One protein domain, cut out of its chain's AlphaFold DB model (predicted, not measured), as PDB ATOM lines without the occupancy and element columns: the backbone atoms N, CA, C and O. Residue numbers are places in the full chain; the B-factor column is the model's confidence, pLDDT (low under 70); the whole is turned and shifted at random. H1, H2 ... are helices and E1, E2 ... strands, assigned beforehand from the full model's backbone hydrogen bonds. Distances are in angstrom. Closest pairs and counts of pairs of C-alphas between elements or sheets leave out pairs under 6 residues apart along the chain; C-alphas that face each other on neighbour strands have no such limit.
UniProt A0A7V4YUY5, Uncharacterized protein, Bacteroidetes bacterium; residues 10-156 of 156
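What this domain is: This is residues 10 to 156 of the 156 residues of an uncharacterized protein of Bacteroidetes bacterium (UniProt A0A7V4YUY5). A large, strongly twisted antiparallel sheet, E7 E3 E2 E1 E8, stands beside a small antiparallel sheet, E4 E5 E6, and the end of E3 comes close to E6. A helical hairpin, H2 and H3, packs on them: H2 runs along E4 and E5 and reaches E2 of the large sheet, while H3 packs on the large sheet alone; short H1 follows edge strand E7. The printed part has 147 residues, along the chain E1 E2 E3 E4 E5 E6 E7 H1 E8 H2 H3, three named helices and eight named strands, class mixed. It is compact, with a radius of gyration of the C-alphas of 15.2 A and spans of 44 by 34 by 34 A.

How they stand to each other: Begin with E1, residues 10 to 17, E2, residues 23 to 33, and E3, residues 37 to 43: a meander, each strand the antiparallel neighbour of the one before. Look for N 11 and O 28 at 2.8 A, and N 29 and O 41 at 2.9 A. A second meander is E4, residues 59 to 63, E5, residues 67 to 72, and E6, residues 89 to 92, with N 61 and O 69 at 2.9 A and N 91 and O 70 at 2.8 A. The closest C-alphas of E3 and E6 are those of Thr 43 and Ile 91, 5.4 A apart. E7, residues 97 to 101, is antiparallel to E3, with N 98 and O 40 at 2.9 A. H1, residues 102 to 106, is on the large sheet, over none of its strands. E8, residues 117 to 122, is antiparallel to E1, with N 12 and O 118 at 2.8 A. H2, residues 125 to 137, is on one face of the small sheet, two layers, a helix over a sheet, at a height of 9.2 A; its closest C-alphas to E4 are Cys 134 and Cys 60, 5.3 A. H3, residues 143 to 153, touches H2 in a helical hairpin, Lys 146 and Leu 136 being the closest C-alphas at 6.0 A, at a shallow tilt of 20 degrees, opposite ways. H3 is on the large sheet at a height of 9.5 A. Every O i to N i+4 pair is within hydrogen-bond range in H1 and H2, and 6 of 7 in H3.

Where its parts are: Find C-alpha 10 at (39.234, 18.753, -23.231), where E1 begins; it runs 18.8 A and bends by 68 degrees at residue 14. E2 is 26.7 A long and bends by 59 degrees at residue 30; E3 is 18.7 A. E4, E5, E6, E7 and E8 measure 13.4, 16.1, 9.7, 13.4 and 14.4 A; H1 is 6.2 A. H2 is 17.9 A, and H3, 15.1 A, ends at C-alpha 153, (46.350, 32.066, -15.204).

The domain as a whole: The C-alphas of Pro 64 and Ser 112, 45.8 A apart, are the two farthest apart. The printed part has no cut; its long links are E3 to E4 and E5 to E6. Residues 43 to 52 are under pLDDT 70.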
ATOM      1  N   LEU A  10      40.568  19.081 -22.753       94.25
ATOM      2  CA  LEU A  10      39.234  18.753 -23.231       94.25
ATOM      3  C   LEU A  10      38.999  17.264 -23.002       94.25
ATOM      4  O   LEU A  10      39.740  16.420 -23.511       94.25
ATOM      5  N   ILE A  11      37.943  16.937 -22.277       93.50
ATOM      6  CA  ILE A  11      37.549  15.563 -21.990       93.50
ATOM      7  C   ILE A  11      36.173  15.258 -22.566       93.50
ATOM      8  O   ILE A  11      35.288  16.116 -22.617       93.50
ATOM      9  N   ARG A  12      35.997  14.001 -22.968       92.25
ATOM     10  CA  ARG A  12      34.721  13.419 -23.368       92.25
ATOM     11  C   ARG A  12      34.295  12.391 -22.339       92.25
ATOM     12  O   ARG A  12      35.026  11.433 -22.096       92.25
ATOM     13  N   ILE A  13      33.102  12.582 -21.794       91.69
ATOM     14  CA  ILE A  13      32.390  11.610 -20.973       91.69
ATOM     15  C   ILE A  13      31.352  10.952 -21.875       91.69
ATOM     16  O   ILE A  13      30.430  11.608 -22.363       91.69
ATOM     17  N   LYS A  14      31.543   9.667 -22.139       91.06
ATOM     18  CA  LYS A  14      30.711   8.893 -23.053       91.06
ATOM     19  C   LYS A  14      29.369   8.550 -22.409       91.06
ATOM     20  O   LYS A  14      29.336   8.225 -21.225       91.06
ATOM     21  N   ASN A  15      28.290   8.552 -23.197       88.00
ATOM     22  CA  ASN A  15      26.949   8.136 -22.751       88.00
ATOM     23  C   ASN A  15      26.492   8.823 -21.446       88.00
ATOM     24  O   ASN A  15      25.931   8.181 -20.560       88.00
ATOM     25  N   PHE A  16      26.750  10.124 -21.306       87.50
ATOM     26  CA  PHE A  16      26.314  10.886 -20.142       87.50
ATOM     27  C   PHE A  16      24.786  11.037 -20.161       87.50
ATOM     28  O   PHE A  16      24.219  11.493 -21.159       87.50
ATOM     29  N   GLU A  17      24.129  10.674 -19.058       87.38
ATOM     30  CA  GLU A  17      22.696  10.895 -18.854       87.38
ATOM     31  C   GLU A  17      22.462  12.318 -18.331       87.38
ATOM     32  O   GLU A  17      22.914  12.691 -17.247       87.38
ATOM     33  N   PHE A  18      21.788  13.138 -19.132       84.19
ATOM     34  CA  PHE A  18      21.394  14.493 -18.758       84.19
ATOM     35  C   PHE A  18      20.115  14.476 -17.909       84.19
ATOM     36  O   PHE A  18      19.394  13.483 -17.852       84.19
ATOM     37  N   GLU A  19      19.802  15.596 -17.255       82.25
ATOM     38  CA  GLU A  19      18.621  15.733 -16.379       82.25
ATOM     39  C   GLU A  19      17.289  15.446 -17.102       82.25
ATOM     40  O   GLU A  19      16.316  15.018 -16.485       82.25
ATOM     41  N   ASP A  20      17.256  15.634 -18.424       83.31
ATOM     42  CA  ASP A  20      16.128  15.303 -19.299       83.31
ATOM     43  C   ASP A  20      16.055  13.809 -19.677       83.31
ATOM     44  O   ASP A  20      15.223  13.422 -20.500       83.31
ATOM     45  N   ARG A  21      16.907  12.968 -19.073       87.31
ATOM     46  CA  ARG A  21      17.113  11.538 -19.364       87.31
ATOM     47  C   ARG A  21      17.653  11.247 -20.763       87.31
ATOM     48  O   ARG A  21      17.695  10.088 -21.182       87.31
ATOM     49  N   SER A  22      18.075  12.267 -21.510       85.12
ATOM     50  CA  SER A  22      18.773  12.041 -22.771       85.12
ATOM     51  C   SER A  22      20.169  11.491 -22.494       85.12
ATOM     52  O   SER A  22      20.855  11.914 -21.565       85.12
ATOM     53  N   THR A  23      20.597  10.528 -23.306       87.62
ATOM     54  CA  THR A  23      21.943   9.957 -23.228       87.62
ATOM     55  C   THR A  23      22.739  10.402 -24.443       87.62
ATOM     56  O   THR A  23      22.361  10.105 -25.577       87.62
ATOM     57  N   ARG A  24      23.835  11.128 -24.219       87.94
ATOM     58  CA  ARG A  24      24.774  11.548 -25.273       87.94
ATOM     59  C   ARG A  24      26.141  11.849 -24.678       87.94
ATOM     60  O   ARG A  24      26.280  11.993 -23.467       87.94
ATOM     61  N   ASP A  25      27.151  11.980 -25.526       89.00
ATOM     62  CA  ASP A  25      28.482  12.359 -25.063       89.00
ATOM     63  C   ASP A  25      28.471  13.785 -24.493       89.00
ATOM     64  O   ASP A  25      27.920  14.717 -25.088       89.00
ATOM     65  N   LYS A  26      29.094  13.951 -23.326       88.44
ATOM     66  CA  LYS A  26      29.320  15.244 -22.684       88.44
ATOM     67  C   LYS A  26      30.775  15.640 -22.861       88.44
ATOM     68  O   LYS A  26      31.683  14.854 -22.606       88.44
ATOM     69  N   TYR A  27      30.985  16.888 -23.245       89.94
ATOM     70  CA  TYR A  27      32.305  17.469 -23.432       89.94
ATOM     71  C   TYR A  27      32.562  18.509 -22.342       89.94
ATOM     72  O   TYR A  27      31.652  19.240 -21.934       89.94
ATOM     73  N   MET A  28      33.787  18.548 -21.829       92.31
ATOM     74  CA  MET A  28      34.139  19.392 -20.693       92.31
ATOM     75  C   MET A  28      35.596  19.838 -20.776       92.31
ATOM     76  O   MET A  28      36.474  19.030 -21.055       92.31
ATOM     77  N   PHE A  29      35.853  21.118 -20.516       94.12
ATOM     78  CA  PHE A  29      37.203  21.622 -20.279       94.12
ATOM     79  C   PHE A  29      37.497  21.638 -18.787       94.12
ATOM     80  O   PHE A  29      36.657  22.074 -17.997       94.12
ATOM     81  N   VAL A  30      38.704  21.231 -18.410       94.44
ATOM     82  CA  VAL A  30      39.242  21.455 -17.066       94.44
ATOM     83  C   VAL A  30      40.035  22.757 -17.081       94.44
ATOM     84  O   VAL A  30      41.027  22.878 -17.792       94.44
ATOM     85  N   LEU A  31      39.588  23.755 -16.322       93.69
ATOM     86  CA  LEU A  31      40.256  25.056 -16.226       93.69
ATOM     87  C   LEU A  31      41.375  25.051 -15.200       93.69
ATOM     88  O   LEU A  31      42.426  25.624 -15.437       93.69
ATOM     89  N   LEU A  32      41.112  24.443 -14.049       92.56
ATOM     90  CA  LEU A  32      42.005  24.380 -12.904       92.56
ATOM     91  C   LEU A  32      41.624  23.148 -12.089       92.56
ATOM     92  O   LEU A  32      40.456  22.763 -12.045       92.56
ATOM     93  N   ARG A  33      42.599  22.546 -11.421       91.44
ATOM     94  CA  ARG A  33      42.377  21.477 -10.460       91.44
ATOM     95  C   ARG A  33      43.410  21.540  -9.345       91.44
ATOM     96  O   ARG A  33      44.575  21.828  -9.599       91.44
ATOM     97  N   ASN A  34      42.977  21.189  -8.142       89.38
ATOM     98  CA  ASN A  34      43.838  20.871  -7.013       89.38
ATOM     99  C   ASN A  34      43.553  19.436  -6.507       89.38
ATOM    100  O   ASN A  34      42.942  18.615  -7.198       89.38
ATOM    101  N   GLU A  35      44.024  19.105  -5.308       88.31
ATOM    102  CA  GLU A  35      43.888  17.763  -4.730       88.31
ATOM    103  C   GLU A  35      42.441  17.379  -4.379       88.31
ATOM    104  O   GLU A  35      42.114  16.195  -4.335       88.31
ATOM    105  N   THR A  36      41.563  18.356  -4.145       90.50
ATOM    106  CA  THR A  36      40.200  18.127  -3.639       90.50
ATOM    107  C   THR A  36      39.103  18.442  -4.652       90.50
ATOM    108  O   THR A  36      37.998  17.906  -4.564       90.50
ATOM    109  N   GLU A  37      39.382  19.306  -5.622       92.12
ATOM    110  CA  GLU A  37      38.369  19.910  -6.483       92.12
ATOM    111  C   GLU A  37      38.943  20.352  -7.826       92.12
ATOM    112  O   GLU A  37      40.148  20.557  -7.997       92.12
ATOM    113  N   ALA A  38      38.043  20.519  -8.788       92.69
ATOM    114  CA  ALA A  38      38.342  21.057 -10.094       92.69
ATOM    115  C   ALA A  38      37.320  22.113 -10.501       92.69
ATOM    116  O   ALA A  38      36.147  22.091 -10.122       92.69
ATOM    117  N   TYR A  39      37.787  23.016 -11.344       91.88
ATOM    118  CA  TYR A  39      36.986  23.994 -12.039       91.88
ATOM    119  C   TYR A  39      36.852  23.559 -13.472       91.88
ATOM    120  O   TYR A  39      37.842  23.373 -14.181       91.88
ATOM    121  N   VAL A  40      35.611  23.383 -13.889       92.69
ATOM    122  CA  VAL A  40      35.295  22.818 -15.186       92.69
ATOM    123  C   VAL A  40      34.310  23.698 -15.923       92.69
ATOM    124  O   VAL A  40      33.474  24.365 -15.310       92.69
ATOM    125  N   ILE A  41      34.387  23.671 -17.247       90.75
ATOM    126  CA  ILE A  41      33.344  24.221 -18.103       90.75
ATOM    127  C   ILE A  41      32.747  23.091 -18.916       90.75
ATOM    128  O   ILE A  41      33.452  22.442 -19.687       90.75
ATOM    129  N   SER A  42      31.441  22.877 -18.777       82.50
ATOM    130  CA  SER A  42      30.720  22.019 -19.718       82.50
ATOM    131  C   SER A  42      30.648  22.731 -21.065       82.50
ATOM    132  O   SER A  42      30.147  23.852 -21.155       82.50
ATOM    133  N   THR A  43      31.174  22.111 -22.116       69.00
ATOM    134  CA  THR A  43      31.130  22.712 -23.448       69.00
ATOM    135  C   THR A  43      29.825  22.344 -24.124       69.00
ATOM    136  O   THR A  43      29.476  21.166 -24.223       69.00
ATOM    137  N   LEU A  44      29.129  23.346 -24.642       65.75
ATOM    138  CA  LEU A  44      27.991  23.126 -25.516       65.75
ATOM    139  C   LEU A  44      28.514  23.030 -26.948       65.75
ATOM    140  O   LEU A  44      28.771  24.030 -27.614       65.75
ATOM    141  N   THR A  45      28.680  21.804 -27.431       54.81
ATOM    142  CA  THR A  45      28.871  21.571 -28.859       54.81
ATOM    143  C   THR A  45      27.566  21.904 -29.568       54.81
ATOM    144  O   THR A  45      26.562  21.217 -29.377       54.81
ATOM    145  N   THR A  46      27.590  22.975 -30.358       56.72
ATOM    146  CA  THR A  46      27.008  23.115 -31.704       56.72
ATOM    147  C   THR A  46      26.281  24.444 -31.926       56.72
ATOM    148  O   THR A  46      25.422  24.877 -31.158       56.72
ATOM    149  N   SER A  47      26.554  25.001 -33.104       45.44
ATOM    150  CA  SER A  47      25.748  25.956 -33.873       45.44
ATOM    151  C   SER A  47      24.266  25.568 -34.077       45.44
ATOM    152  O   SER A  47      23.536  26.304 -34.737       45.44
ATOM    153  N   GLN A  48      23.797  24.430 -33.546       43.62
ATOM    154  CA  GLN A  48      22.397  23.992 -33.635       43.62
ATOM    155  C   GLN A  48      21.500  24.651 -32.590       43.62
ATOM    156  O   GLN A  48      20.298  24.811 -32.819       43.62
ATOM    157  N   ASN A  49      22.065  25.078 -31.460       52.97
ATOM    158  CA  ASN A  49      21.352  26.004 -30.601       52.97
ATOM    159  C   ASN A  49      21.286  27.315 -31.386       52.97
ATOM    160  O   ASN A  49      22.327  27.919 -31.618       52.97
ATOM    161  N   LYS A  50      20.087  27.694 -31.845       50.88
ATOM    162  CA  LYS A  50      19.761  28.822 -32.745       50.88
ATOM    163  C   LYS A  50      20.117  30.211 -32.176       50.88
ATOM    164  O   LYS A  50      19.321  31.145 -32.243       50.88
ATOM    165  N   TRP A  51      21.279  30.356 -31.561       61.19
ATOM    166  CA  TRP A  51      21.833  31.623 -31.134       61.19
ATOM    167  C   TRP A  51      22.504  32.239 -32.357       61.19
ATOM    168  O   TRP A  51      23.419  31.649 -32.930       61.19
ATOM    169  N   ASN A  52      22.043  33.419 -32.770       65.81
ATOM    170  CA  ASN A  52      22.661  34.207 -33.840       65.81
ATOM    171  C   ASN A  52      24.011  34.774 -33.361       65.81
ATOM    172  O   ASN A  52      24.142  35.973 -33.124       65.81
ATOM    173  N   LEU A  53      25.004  33.904 -33.158       76.00
ATOM    174  CA  LEU A  53      26.362  34.276 -32.774       76.00
ATOM    175  C   LEU A  53      27.168  34.584 -34.038       76.00
ATOM    176  O   LEU A  53      27.287  33.750 -34.929       76.00
ATOM    177  N   SER A  54      27.741  35.782 -34.114       73.25
ATOM    178  CA  SER A  54      28.469  36.278 -35.292       73.25
ATOM    179  C   SER A  54      29.979  36.010 -35.251       73.25
ATOM    180  O   SER A  54      30.731  36.569 -36.051       73.25
ATOM    181  N   ALA A  55      30.458  35.191 -34.309       83.75
ATOM    182  CA  ALA A  55      31.888  34.942 -34.166       83.75
ATOM    183  C   ALA A  55      32.433  34.111 -35.333       83.75
ATOM    184  O   ALA A  55      31.904  33.053 -35.662       83.75
ATOM    185  N   THR A  56      33.523  34.592 -35.923       83.19
ATOM    186  CA  THR A  56      34.189  33.971 -37.077       83.19
ATOM    187  C   THR A  56      35.610  33.511 -36.771       83.19
ATOM    188  O   THR A  56      36.130  32.642 -37.462       83.19
ATOM    189  N   LYS A  57      36.245  34.066 -35.734       91.00
ATOM    190  CA  LYS A  57      37.619  33.746 -35.329       91.00
ATOM    191  C   LYS A  57      37.634  33.136 -33.935       91.00
ATOM    192  O   LYS A  57      36.668  33.290 -33.186       91.00
ATOM    193  N   ARG A  58      38.732  32.463 -33.591       92.88
ATOM    194  CA  ARG A  58      38.982  32.044 -32.214       92.88
ATOM    195  C   ARG A  58      39.043  33.268 -31.312       92.88
ATOM    196  O   ARG A  58      39.668  34.264 -31.679       92.88
ATOM    197  N   GLY A  59      38.416  33.187 -30.146       94.06
ATOM    198  CA  GLY A  59      38.577  34.209 -29.120       94.06
ATOM    199  C   GLY A  59      37.334  34.483 -28.296       94.06
ATOM    200  O   GLY A  59      36.337  33.761 -28.352       94.06
ATOM    201  N   CYS A  60      37.438  35.553 -27.513       93.69
ATOM    202  CA  CYS A  60      36.412  35.987 -26.585       93.69
ATOM    203  C   CYS A  60      35.430  36.962 -27.224       93.69
ATOM    204  O   CYS A  60      35.832  37.933 -27.865       93.69
ATOM    205  N   TYR A  61      34.145  36.739 -26.980       91.75
ATOM    206  CA  TYR A  61      33.072  37.578 -27.480       91.75
ATOM    207  C   TYR A  61      32.115  37.947 -26.352       91.75
ATOM    208  O   TYR A  61      31.745  37.132 -25.500       91.75
ATOM    209  N   HIS A  62      31.698  39.208 -26.375       89.62
ATOM    210  CA  HIS A  62      30.830  39.797 -25.371       89.62
ATOM    211  C   HIS A  62      29.554  40.291 -26.033       89.62
ATOM    212  O   HIS A  62      29.604  41.152 -26.910       89.62
ATOM    213  N   GLN A  63      28.414  39.794 -25.562       85.12
ATOM    214  CA  GLN A  63      27.121  40.398 -25.837       85.12
ATOM    215  C   GLN A  63      26.625  41.052 -24.541       85.12
ATOM    216  O   GLN A  63      26.204  40.333 -23.625       85.12
ATOM    217  N   PRO A  64      26.729  42.391 -24.417       79.06
ATOM    218  CA  PRO A  64      26.431  43.104 -23.178       79.06
ATOM    219  C   PRO A  64      25.074  42.710 -22.591       79.06
ATOM    220  O   PRO A  64      24.062  42.717 -23.286       79.06
ATOM    221  N   GLY A  65      25.065  42.337 -21.309       73.75
ATOM    222  CA  GLY A  65      23.854  41.965 -20.570       73.75
ATOM    223  C   GLY A  65      23.259  40.588 -20.890       73.75
ATOM    224  O   GLY A  65      22.304  40.197 -20.225       73.75
ATOM    225  N   ILE A  66      23.800  39.834 -21.857       81.88
ATOM    226  CA  ILE A  66      23.188  38.573 -22.311       81.88
ATOM    227  C   ILE A  66      24.106  37.376 -22.035       81.88
ATOM    228  O   ILE A  66      23.742  36.502 -21.244       81.88
ATOM    229  N   PHE A  67      25.292  37.339 -22.646       84.38
ATOM    230  CA  PHE A  67      26.279  36.275 -22.440       84.38
ATOM    231  C   PHE A  67      27.703  36.729 -22.797       84.38
ATOM    232  O   PHE A  67      27.921  37.639 -23.599       84.38
ATOM    233  N   THR A  68      28.682  36.047 -22.210       88.81
ATOM    234  CA  THR A  68      30.080  36.035 -22.660       88.81
ATOM    235  C   THR A  68      30.397  34.622 -23.114       88.81
ATOM    236  O   THR A  68      29.965  33.664 -22.461       88.81
ATOM    237  N   TYR A  69      31.121  34.493 -24.221       89.69
ATOM    238  CA  TYR A  69      31.500  33.192 -24.744       89.69
ATOM    239  C   TYR A  69      32.879  33.187 -25.382       89.69
ATOM    240  O   TYR A  69      33.348  34.200 -25.902       89.69
ATOM    241  N   PHE A  70      33.492  32.007 -25.385       91.81
ATOM    242  CA  PHE A  70      34.673  31.721 -26.188       91.81
ATOM    243  C   PHE A  70      34.275  30.940 -27.438       91.81
ATOM    244  O   PHE A  70      33.466  30.016 -27.353       91.81
ATOM    245  N   HIS A  71      34.828  31.298 -28.591       91.62
ATOM    246  CA  HIS A  71      34.581  30.603 -29.850       91.62
ATOM    247  C   HIS A  71      35.819  29.818 -30.289       91.62
ATOM    248  O   HIS A  71      36.922  30.362 -30.308       91.62
ATOM    249  N   PHE A  72      35.605  28.563 -30.682       91.25
ATOM    250  CA  PHE A  72      36.542  27.730 -31.427       91.25
ATOM    251  C   PHE A  72      36.011  27.539 -32.857       91.25
ATOM    252  O   PHE A  72      34.970  26.900 -33.030       91.25
ATOM    253  N   PRO A  73      36.689  28.094 -33.874       90.56
ATOM    254  CA  PRO A  73      36.413  27.823 -35.276       90.56
ATOM    255  C   PRO A  73      36.388  26.329 -35.603       90.56
ATOM    256  O   PRO A  73      37.146  25.535 -35.048       90.56
ATOM    257  N   ALA A  74      35.535  25.969 -36.560       89.88
ATOM    258  CA  ALA A  74      35.538  24.633 -37.139       89.88
ATOM    259  C   ALA A  74      36.903  24.323 -37.774       89.88
ATOM    260  O   ALA A  74      37.498  25.193 -38.413       89.88
ATOM    261  N   ASN A  75      37.350  23.074 -37.651       91.56
ATOM    262  CA  ASN A  75      38.580  22.537 -38.242       91.56
ATOM    263  C   ASN A  75      39.883  23.207 -37.773       91.56
ATOM    264  O   ASN A  75      40.940  22.978 -38.359       91.56
ATOM    265  N   GLU A  76      39.838  24.031 -36.725       92.25
ATOM    266  CA  GLU A  76      41.050  24.558 -36.109       92.25
ATOM    267  C   GLU A  76      41.602  23.546 -35.104       92.25
ATOM    268  O   GLU A  76      40.910  23.146 -34.166       92.25
ATOM    269  N   ILE A  77      42.863  23.160 -35.293       93.06
ATOM    270  CA  ILE A  77      43.564  22.235 -34.402       93.06
ATOM    271  C   ILE A  77      43.719  22.876 -33.011       93.06
ATOM    272  O   ILE A  77      44.081  24.053 -32.875       93.06
ATOM    273  N   LEU A  78      43.394  22.112 -31.969       90.19
ATOM    274  CA  LEU A  78      43.449  22.557 -30.574       90.19
ATOM    275  C   LEU A  78      44.760  22.200 -29.880       90.19
ATOM    276  O   LEU A  78      45.144  22.903 -28.946       90.19
ATOM    277  N   ASP A  79      45.412  21.122 -30.309       89.44
ATOM    278  CA  ASP A  79      46.602  20.574 -29.668       89.44
ATOM    279  C   ASP A  79      47.521  19.830 -30.650       89.44
ATOM    280  O   ASP A  79      47.261  19.745 -31.851       89.44
ATOM    281  N   THR A  80      48.624  19.290 -30.138       86.06
ATOM    282  CA  THR A  80      49.627  18.569 -30.935       86.06
ATOM    283  C   THR A  80      49.157  17.201 -31.429       86.06
ATOM    284  O   THR A  80      49.704  16.700 -32.410       86.06
ATOM    285  N   ASP A  81      48.119  16.628 -30.813       87.88
ATOM    286  CA  ASP A  81      47.495  15.371 -31.242       87.88
ATOM    287  C   ASP A  81      46.533  15.561 -32.430       87.88
ATOM    288  O   ASP A  81      46.012  14.589 -32.981       87.88
ATOM    289  N   GLY A  82      46.320  16.809 -32.863       90.88
ATOM    290  CA  GLY A  82      45.569  17.129 -34.073       90.88
ATOM    291  C   GLY A  82      44.055  17.151 -33.877       90.88
ATOM    292  O   GLY A  82      43.326  17.137 -34.869       90.88
ATOM    293  N   PHE A  83      43.559  17.189 -32.637       92.19
ATOM    294  CA  PHE A  83      42.120  17.267 -32.399       92.19
ATOM    295  C   PHE A  83      41.557  18.612 -32.876       92.19
ATOM    296  O   PHE A  83      42.127  19.672 -32.612       92.19
ATOM    297  N   PHE A  84      40.393  18.582 -33.523       91.69
ATOM    298  CA  PHE A  84      39.626  19.762 -33.916       91.69
ATOM    299  C   PHE A  84      38.126  19.507 -33.746       91.69
ATOM    300  O   PHE A  84      37.673  18.366 -33.676       91.69
ATOM    301  N   PHE A  85      37.338  20.581 -33.697       88.00
ATOM    302  CA  PHE A  85      35.882  20.479 -33.774       88.00
ATOM    303  C   PHE A  85      35.420  20.543 -35.233       88.00
ATOM    304  O   PHE A  85      35.799  21.467 -35.950       88.00
ATOM    305  N   ASP A  86      34.536  19.638 -35.657       88.19
ATOM    306  CA  ASP A  86      33.974  19.633 -37.024       88.19
ATOM    307  C   ASP A  86      33.116  20.877 -37.334       88.19
ATOM    308  O   ASP A  86      32.862  21.218 -38.490       88.19
ATOM    309  N   ALA A  87      32.645  21.567 -36.293       85.75
ATOM    310  CA  ALA A  87      31.799  22.749 -36.385       85.75
ATOM    311  C   ALA A  87      32.246  23.834 -35.399       85.75
ATOM    312  O   ALA A  87      32.872  23.551 -34.374       85.75
ATOM    313  N   GLY A  88      31.852  25.081 -35.688       86.06
ATOM    314  CA  GLY A  88      32.054  26.209 -34.783       86.06
ATOM    315  C   GLY A  88      31.478  25.889 -33.405       86.06
ATOM    316  O   GLY A  88      30.287  25.588 -33.269       86.06
ATOM    317  N   THR A  89      32.345  25.909 -32.398       87.62
ATOM    318  CA  THR A  89      32.021  25.510 -31.028       87.62
ATOM    319  C   THR A  89      32.089  26.718 -30.111       87.62
ATOM    320  O   THR A  89      33.039  27.499 -30.152       87.62
ATOM    321  N   TYR A  90      31.064  26.876 -29.277       86.56
ATOM    322  CA  TYR A  90      30.892  28.038 -28.417       86.56
ATOM    323  C   TYR A  90      30.844  27.594 -26.960       86.56
ATOM    324  O   TYR A  90      30.013  26.778 -26.567       86.56
ATOM    325  N   ILE A  91      31.710  28.173 -26.140       87.25
ATOM    326  CA  ILE A  91      31.686  27.984 -24.696       87.25
ATOM    327  C   ILE A  91      30.963  29.175 -24.086       87.25
ATOM    328  O   ILE A  91      31.564  30.222 -23.870       87.25
ATOM    329  N   LEU A  92      29.668  29.020 -23.821       86.00
ATOM    330  CA  LEU A  92      28.888  29.991 -23.055       86.00
ATOM    331  C   LEU A  92      29.233  29.831 -21.577       86.00
ATOM    332  O   LEU A  92      29.073  28.742 -21.046       86.00
ATOM    333  N   PHE A  93      29.676  30.881 -20.892       85.44
ATOM    334  CA  PHE A  93      30.097  30.737 -19.489       85.44
ATOM    335  C   PHE A  93      28.945  30.753 -18.492       85.44
ATOM    336  O   PHE A  93      29.026  30.119 -17.440       85.44
ATOM    337  N   ARG A  94      27.864  31.461 -18.832       81.00
ATOM    338  CA  ARG A  94      26.654  31.520 -18.014       81.00
ATOM    339  C   ARG A  94      26.139  30.094 -17.778       81.00
ATOM    340  O   ARG A  94      25.886  29.374 -18.737       81.00
ATOM    341  N   ASP A  95      26.058  29.704 -16.508       75.50
ATOM    342  CA  ASP A  95      25.555  28.412 -16.006       75.50
ATOM    343  C   ASP A  95      26.371  27.148 -16.373       75.50
ATOM    344  O   ASP A  95      26.043  26.042 -15.925       75.50
ATOM    345  N   ASN A  96      27.476  27.287 -17.118       84.06
ATOM    346  CA  ASN A  96      28.301  26.151 -17.559       84.06
ATOM    347  C   ASN A  96      29.633  26.009 -16.823       84.06
ATOM    348  O   ASN A  96      30.247  24.943 -16.915       84.06
ATOM    349  N   ILE A  97      30.083  27.045 -16.107       87.31
ATOM    350  CA  ILE A  97      31.277  26.949 -15.264       87.31
ATOM    351  C   ILE A  97      30.875  26.461 -13.881       87.31
ATOM    352  O   ILE A  97      30.004  27.046 -13.236       87.31
ATOM    353  N   ARG A  98      31.507  25.380 -13.427       86.81
ATOM    354  CA  ARG A  98      31.193  24.746 -12.148       86.81
ATOM    355  C   ARG A  98      32.460  24.384 -11.394       86.81
ATOM    356  O   ARG A  98      33.481  24.033 -11.983       86.81
ATOM    357  N   LYS A  99      32.346  24.458 -10.075       90.00
ATOM    358  CA  LYS A  99      33.273  23.858  -9.127       90.00
ATOM    359  C   LYS A  99      32.755  22.457  -8.816       90.00
ATOM    360  O   LYS A  99      31.596  22.325  -8.435       90.00
ATOM    361  N   ILE A 100      33.578  21.440  -9.026       91.38
ATOM    362  CA  ILE A 100      33.219  20.033  -8.840       91.38
ATOM    363  C   ILE A 100      34.252  19.365  -7.933       91.38
ATOM    364  O   ILE A 100      35.446  19.649  -8.035       91.38
ATOM    365  N   SER A 101      33.810  18.494  -7.026       93.38
ATOM    366  CA  SER A 101      34.751  17.733  -6.195       93.38
ATOM    367  C   SER A 101      35.499  16.702  -7.042       93.38
ATOM    368  O   SER A 101      34.961  16.170  -8.016       93.38
ATOM    369  N   LEU A 102      36.737  16.375  -6.664       90.44
ATOM    370  CA  LEU A 102      37.488  15.332  -7.359       90.44
ATOM    371  C   LEU A 102      36.780  13.972  -7.249       90.44
ATOM    372  O   LEU A 102      36.745  13.224  -8.220       90.44
ATOM    373  N   ALA A 103      36.145  13.684  -6.111       90.94
ATOM    374  CA  ALA A 103      35.340  12.476  -5.931       90.94
ATOM    375  C   ALA A 103      34.187  12.389  -6.949       90.94
ATOM    376  O   ALA A 103      33.974  11.341  -7.553       90.94
ATOM    377  N   GLU A 104      33.478  13.493  -7.192       90.94
ATOM    378  CA  GLU A 104      32.401  13.540  -8.184       90.94
ATOM    379  C   GLU A 104      32.928  13.398  -9.619       90.94
ATOM    380  O   GLU A 104      32.328  12.679 -10.413       90.94
ATOM    381  N   LEU A 105      34.078  13.998  -9.951       88.94
ATOM    382  CA  LEU A 105      34.723  13.774 -11.252       88.94
ATOM    383  C   LEU A 105      35.077  12.304 -11.479       88.94
ATOM    384  O   LEU A 105      34.888  11.780 -12.577       88.94
ATOM    385  N   LEU A 106      35.588  11.638 -10.445       88.75
ATOM    386  CA  LEU A 106      35.972  10.233 -10.524       88.75
ATOM    387  C   LEU A 106      34.763   9.310 -10.730       88.75
ATOM    388  O   LEU A 106      34.925   8.257 -11.341       88.75
ATOM    389  N   ASN A 107      33.555   9.723 -10.333       89.38
ATOM    390  CA  ASN A 107      32.326   8.969 -10.602       89.38
ATOM    391  C   ASN A 107      31.957   8.913 -12.094       89.38
ATOM    392  O   ASN A 107      31.133   8.087 -12.481       89.38
ATOM    393  N   TYR A 108      32.560   9.750 -12.950       88.56
ATOM    394  CA  TYR A 108      32.397   9.619 -14.402       88.56
ATOM    395  C   TYR A 108      33.141   8.411 -14.982       88.56
ATOM    396  O   TYR A 108      32.825   7.964 -16.092       88.56
ATOM    397  N   PHE A 109      34.119   7.859 -14.261       88.62
ATOM    398  CA  PHE A 109      34.736   6.603 -14.659       88.62
ATOM    399  C   PHE A 109      33.774   5.446 -14.415       88.62
ATOM    400  O   PHE A 109      33.351   5.191 -13.290       88.62
ATOM    401  N   HIS A 110      33.453   4.714 -15.476       83.00
ATOM    402  CA  HIS A 110      32.623   3.531 -15.378       83.00
ATOM    403  C   HIS A 110      33.525   2.311 -15.143       83.00
ATOM    404  O   HIS A 110      34.395   2.044 -15.976       83.00
ATOM    405  N   PRO A 111      33.328   1.519 -14.072       81.31
ATOM    406  CA  PRO A 111      34.210   0.392 -13.752       81.31
ATOM    407  C   PRO A 111      34.352  -0.635 -14.884       81.31
ATOM    408  O   PRO A 111      35.381  -1.295 -14.996       81.31
ATOM    409  N   SER A 112      33.321  -0.768 -15.728       84.62
ATOM    410  CA  SER A 112      33.306  -1.701 -16.861       84.62
ATOM    411  C   SER A 112      33.641  -1.078 -18.222       84.62
ATOM    412  O   SER A 112      33.688  -1.814 -19.204       84.62
ATOM    413  N   ASP A 113      33.831   0.244 -18.318       83.31
ATOM    414  CA  ASP A 113      34.247   0.914 -19.560       83.31
ATOM    415  C   ASP A 113      35.452   1.825 -19.256       83.31
ATOM    416  O   ASP A 113      35.270   2.976 -18.855       83.31
ATOM    417  N   PRO A 114      36.695   1.344 -19.455       77.69
ATOM    418  CA  PRO A 114      37.896   2.144 -19.219       77.69
ATOM    419  C   PRO A 114      38.016   3.354 -20.162       77.69
ATOM    420  O   PRO A 114      38.898   4.186 -19.963       77.69
ATOM    421  N   LEU A 115      37.154   3.456 -21.179       83.19
ATOM    422  CA  LEU A 115      37.062   4.575 -22.115       83.19
ATOM    423  C   LEU A 115      35.820   5.446 -21.856       83.19
ATOM    424  O   LEU A 115      35.466   6.266 -22.708       83.19
ATOM    425  N   SER A 116      35.157   5.298 -20.699       88.31
ATOM    426  CA  SER A 116      34.010   6.139 -20.331       88.31
ATOM    427  C   SER A 116      34.393   7.615 -20.213       88.31
ATOM    428  O   SER A 116      33.576   8.483 -20.510       88.31
ATOM    429  N   VAL A 117      35.644   7.894 -19.833       92.12
ATOM    430  CA  VAL A 117      36.234   9.233 -19.824       92.12
ATOM    431  C   VAL A 117      37.546   9.194 -20.585       92.12
ATOM    432  O   VAL A 117      38.475   8.482 -20.208       92.12
ATOM    433  N   ILE A 118      37.635   9.988 -21.647       92.75
ATOM    434  CA  ILE A 118      38.865  10.133 -22.423       92.75
ATOM    435  C   ILE A 118      39.244  11.600 -22.558       92.75
ATOM    436  O   ILE A 118      38.385  12.471 -22.701       92.75
ATOM    437  N   ARG A 119      40.547  11.864 -22.554       93.81
ATOM    438  CA  ARG A 119      41.096  13.139 -23.008       93.81
ATOM    439  C   ARG A 119      41.056  13.163 -24.535       93.81
ATOM    440  O   ARG A 119      41.542  12.229 -25.167       93.81
ATOM    441  N   LEU A 120      40.477  14.217 -25.095       92.75
ATOM    442  CA  LEU A 120      40.431  14.468 -26.533       92.75
ATOM    443  C   LEU A 120      41.535  15.410 -26.992       92.75
ATOM    444  O   LEU A 120      42.110  15.178 -28.046       92.75
ATOM    445  N   ALA A 121      41.792  16.461 -26.214       94.06
ATOM    446  CA  ALA A 121      42.795  17.462 -26.538       94.06
ATOM    447  C   ALA A 121      43.379  18.094 -25.273       94.06
ATOM    448  O   ALA A 121      42.747  18.038 -24.212       94.06
ATOM    449  N   THR A 122      44.528  18.757 -25.389       95.00
ATOM    450  CA  THR A 122      45.083  19.627 -24.338       95.00
ATOM    451  C   THR A 122      45.414  21.005 -24.898       95.00
ATOM    452  O   THR A 122      46.298  21.140 -25.736       95.00
ATOM    453  N   LEU A 123      44.735  22.046 -24.410       94.19
ATOM    454  CA  LEU A 123      45.086  23.421 -24.753       94.19
ATOM    455  C   LEU A 123      46.459  23.766 -24.176       94.19
ATOM    456  O   LEU A 123      46.643  23.753 -22.959       94.19
ATOM    457  N   GLU A 124      47.394  24.140 -25.044       92.69
ATOM    458  CA  GLU A 124      48.678  24.698 -24.623       92.69
ATOM    459  C   GLU A 124      48.494  26.023 -23.870       92.69
ATOM    460  O   GLU A 124      47.500  26.733 -24.070       92.69
ATOM    461  N   ASN A 125      49.484  26.401 -23.051       93.81
ATOM    462  CA  ASN A 125      49.420  27.581 -22.181       93.81
ATOM    463  C   ASN A 125      48.916  28.853 -22.890       93.81
ATOM    464  O   ASN A 125      48.037  29.507 -22.328       93.81
ATOM    465  N   PRO A 126      49.350  29.209 -24.120       93.44
ATOM    466  CA  PRO A 126      48.825  30.393 -24.801       93.44
ATOM    467  C   PRO A 126      47.316  30.326 -25.077       93.44
ATOM    468  O   PRO A 126      46.608  31.316 -24.889       93.44
ATOM    469  N   ALA A 127      46.805  29.167 -25.503       92.88
ATOM    470  CA  ALA A 127      45.388  28.973 -25.799       92.88
ATOM    471  C   ALA A 127      44.551  28.866 -24.516       92.88
ATOM    472  O   ALA A 127      43.476  29.464 -24.423       92.88
ATOM    473  N   LEU A 128      45.067  28.167 -23.500       95.00
ATOM    474  CA  LEU A 128      44.442  28.088 -22.183       95.00
ATOM    475  C   LEU A 128      44.355  29.471 -21.526       95.00
ATOM    476  O   LEU A 128      43.305  29.834 -20.997       95.00
ATOM    477  N   ARG A 129      45.411  30.286 -21.628       95.81
ATOM    478  CA  ARG A 129      45.427  31.665 -21.126       95.81
ATOM    479  C   ARG A 129      44.364  32.529 -21.800       95.81
ATOM    480  O   ARG A 129      43.631  33.217 -21.098       95.81
ATOM    481  N   GLN A 130      44.200  32.431 -23.123       95.12
ATOM    482  CA  GLN A 130      43.124  33.133 -23.842       95.12
ATOM    483  C   GLN A 130      41.726  32.716 -23.367       95.12
ATOM    484  O   GLN A 130      40.846  33.567 -23.209       95.12
ATOM    485  N   LEU A 131      41.511  31.418 -23.132       94.56
ATOM    486  CA  LEU A 131      40.249  30.920 -22.591       94.56
ATOM    487  C   LEU A 131      40.005  31.467 -21.177       94.56
ATOM    488  O   LEU A 131      38.919  31.975 -20.904       94.56
ATOM    489  N   LEU A 132      41.012  31.419 -20.300       95.06
ATOM    490  CA  LEU A 132      40.927  31.931 -18.930       95.06
ATOM    491  C   LEU A 132      40.675  33.439 -18.889       95.06
ATOM    492  O   LEU A 132      39.814  33.881 -18.133       95.06
ATOM    493  N   ASP A 133      41.344  34.232 -19.726       95.19
ATOM    494  CA  ASP A 133      41.088  35.673 -19.823       95.19
ATOM    495  C   ASP A 133      39.634  35.965 -20.208       95.19
ATOM    496  O   ASP A 133      39.005  36.867 -19.652       95.19
ATOM    497  N   CYS A 134      39.061  35.154 -21.102       94.06
ATOM    498  CA  CYS A 134      37.658  35.270 -21.480       94.06
ATOM    499  C   CYS A 134      36.696  34.866 -20.351       94.06
ATOM    500  O   CYS A 134      35.673  35.514 -20.123       94.06
ATOM    501  N   VAL A 135      37.027  33.808 -19.610       92.50
ATOM    502  CA  VAL A 135      36.276  33.401 -18.416       92.50
ATOM    503  C   VAL A 135      36.284  34.530 -17.381       92.50
ATOM    504  O   VAL A 135      35.237  34.917 -16.863       92.50
ATOM    505  N   LEU A 136      37.452  35.113 -17.110       92.81
ATOM    506  CA  LEU A 136      37.642  36.157 -16.102       92.81
ATOM    507  C   LEU A 136      36.960  37.482 -16.472       92.81
ATOM    508  O   LEU A 136      36.452  38.181 -15.585       92.81
ATOM    509  N   SER A 137      36.883  37.805 -17.766       92.25
ATOM    510  CA  SER A 137      36.178  38.989 -18.270       92.25
ATOM    511  C   SER A 137      34.651  38.854 -18.218       92.25
ATOM    512  O   SER A 137      33.934  39.853 -18.315       92.25
ATOM    513  N   SER A 138      34.120  37.643 -18.031       90.06
ATOM    514  CA  SER A 138      32.681  37.417 -17.972       90.06
ATOM    515  C   SER A 138      32.066  37.883 -16.644       90.06
ATOM    516  O   SER A 138      32.553  37.514 -15.572       90.06
ATOM    517  N   PRO A 139      30.953  38.642 -16.659       88.50
ATOM    518  CA  PRO A 139      30.241  39.017 -15.436       88.50
ATOM    519  C   PRO A 139      29.449  37.849 -14.824       88.50
ATOM    520  O   PRO A 139      28.957  37.970 -13.709       88.50
ATOM    521  N   PHE A 140      29.318  36.725 -15.538       84.69
ATOM    522  CA  PHE A 140      28.533  35.559 -15.113       84.69
ATOM    523  C   PHE A 140      29.339  34.552 -14.286       84.69
ATOM    524  O   PHE A 140      28.800  33.537 -13.854       84.69
ATOM    525  N   VAL A 141      30.629  34.815 -14.080       85.06
ATOM    526  CA  VAL A 141      31.532  33.937 -13.335       85.06
ATOM    527  C   VAL A 141      31.621  34.435 -11.889       85.06
ATOM    528  O   VAL A 141      31.978  35.598 -11.687       85.06
ATOM    529  N   PRO A 142      31.310  33.596 -10.881       82.50
ATOM    530  CA  PRO A 142      31.353  33.991  -9.473       82.50
ATOM    531  C   PRO A 142      32.710  34.570  -9.037       82.50
ATOM    532  O   PRO A 142      33.764  34.074  -9.428       82.50
ATOM    533  N   ASN A 143      32.709  35.608  -8.193       84.81
ATOM    534  CA  ASN A 143      33.941  36.308  -7.793       84.81
ATOM    535  C   ASN A 143      34.939  35.423  -7.034       84.81
ATOM    536  O   ASN A 143      36.144  35.559  -7.231       84.81
ATOM    537  N   ASN A 144      34.450  34.511  -6.189       81.38
ATOM    538  CA  ASN A 144      35.297  33.546  -5.484       81.38
ATOM    539  C   ASN A 144      36.065  32.654  -6.471       81.38
ATOM    540  O   ASN A 144      37.258  32.436  -6.306       81.38
ATOM    541  N   LEU A 145      35.397  32.229  -7.545       82.62
ATOM    542  CA  LEU A 145      36.009  31.453  -8.613       82.62
ATOM    543  C   LEU A 145      37.054  32.265  -9.395       82.62
ATOM    544  O   LEU A 145      38.111  31.747  -9.749       82.62
ATOM    545  N   LYS A 146      36.785  33.550  -9.651       87.62
ATOM    546  CA  LYS A 146      37.726  34.411 -10.382       87.62
ATOM    547  C   LYS A 146      39.079  34.524  -9.688       87.62
ATOM    548  O   LYS A 146      40.088  34.498 -10.379       87.62
ATOM    549  N   ALA A 147      39.116  34.638  -8.362       87.69
ATOM    550  CA  ALA A 147      40.372  34.797  -7.628       87.69
ATOM    551  C   ALA A 147      41.328  33.611  -7.844       87.69
ATOM    552  O   ALA A 147      42.503  33.807  -8.150       87.69
ATOM    553  N   GLU A 148      40.809  32.385  -7.757       88.75
ATOM    554  CA  GLU A 148      41.600  31.165  -7.959       88.75
ATOM    555  C   GLU A 148      42.054  31.013  -9.418       88.75
ATOM    556  O   GLU A 148      43.210  30.685  -9.686       88.75
ATOM    557  N   LEU A 149      41.174  31.334 -10.373       91.12
ATOM    558  CA  LEU A 149      41.510  31.299 -11.797       91.12
ATOM    559  C   LEU A 149      42.521  32.386 -12.204       91.12
ATOM    560  O   LEU A 149      43.332  32.133 -13.090       91.12
ATOM    561  N   VAL A 150      42.506  33.566 -11.570       93.81
ATOM    562  CA  VAL A 150      43.513  34.625 -11.791       93.81
ATOM    563  C   VAL A 150      44.896  34.131 -11.387       93.81
ATOM    564  O   VAL A 150      45.819  34.199 -12.196       93.81
ATOM    565  N   ALA A 151      45.028  33.589 -10.173       91.00
ATOM    566  CA  ALA A 151      46.306  33.090  -9.674       91.00
ATOM    567  C   ALA A 151      46.869  31.981 -10.573       91.00
ATOM    568  O   ALA A 151      48.052  31.989 -10.903       91.00
ATOM    569  N   PHE A 152      46.009  31.059 -11.016       93.38
ATOM    570  CA  PHE A 152      46.414  30.007 -11.940       93.38
ATOM    571  C   PHE A 152      46.830  30.555 -13.308       93.38
ATOM    572  O   PHE A 152      47.903  30.212 -13.797       93.38
ATOM    573  N   ARG A 153      46.029  31.443 -13.911       94.94
ATOM    574  CA  ARG A 153      46.350  32.066 -15.204       94.94
ATOM    575  C   ARG A 153      47.712  32.761 -15.183       94.94
ATOM    576  O   ARG A 153      48.439  32.689 -16.166       94.94
ATOM    577  N   ASP A 154      48.043  33.442 -14.091       92.88
ATOM    578  CA  ASP A 154      49.308  34.170 -13.959       92.88
ATOM    579  C   ASP A 154      50.520  33.232 -13.781       92.88
ATOM    580  O   ASP A 154      51.658  33.680 -13.910       92.88
ATOM    581  N   SER A 155      50.282  31.940 -13.521       91.94
ATOM    582  CA  SER A 155      51.310  30.893 -13.418       91.94
ATOM    583  C   SER A 155      51.540  30.078 -14.701       91.94
ATOM    584  O   SER A 155      52.490  29.295 -14.744       91.94
ATOM    585  N   LEU A 156      50.677  30.240 -15.715       88.25
ATOM    586  CA  LEU A 156      50.775  29.588 -17.032       88.25
ATOM    587  C   LEU A 156      51.804  30.263 -17.943       88.25
ATOM    588  O   LEU A 156      52.461  29.514 -18.705       88.25
TER     589      LEU A 156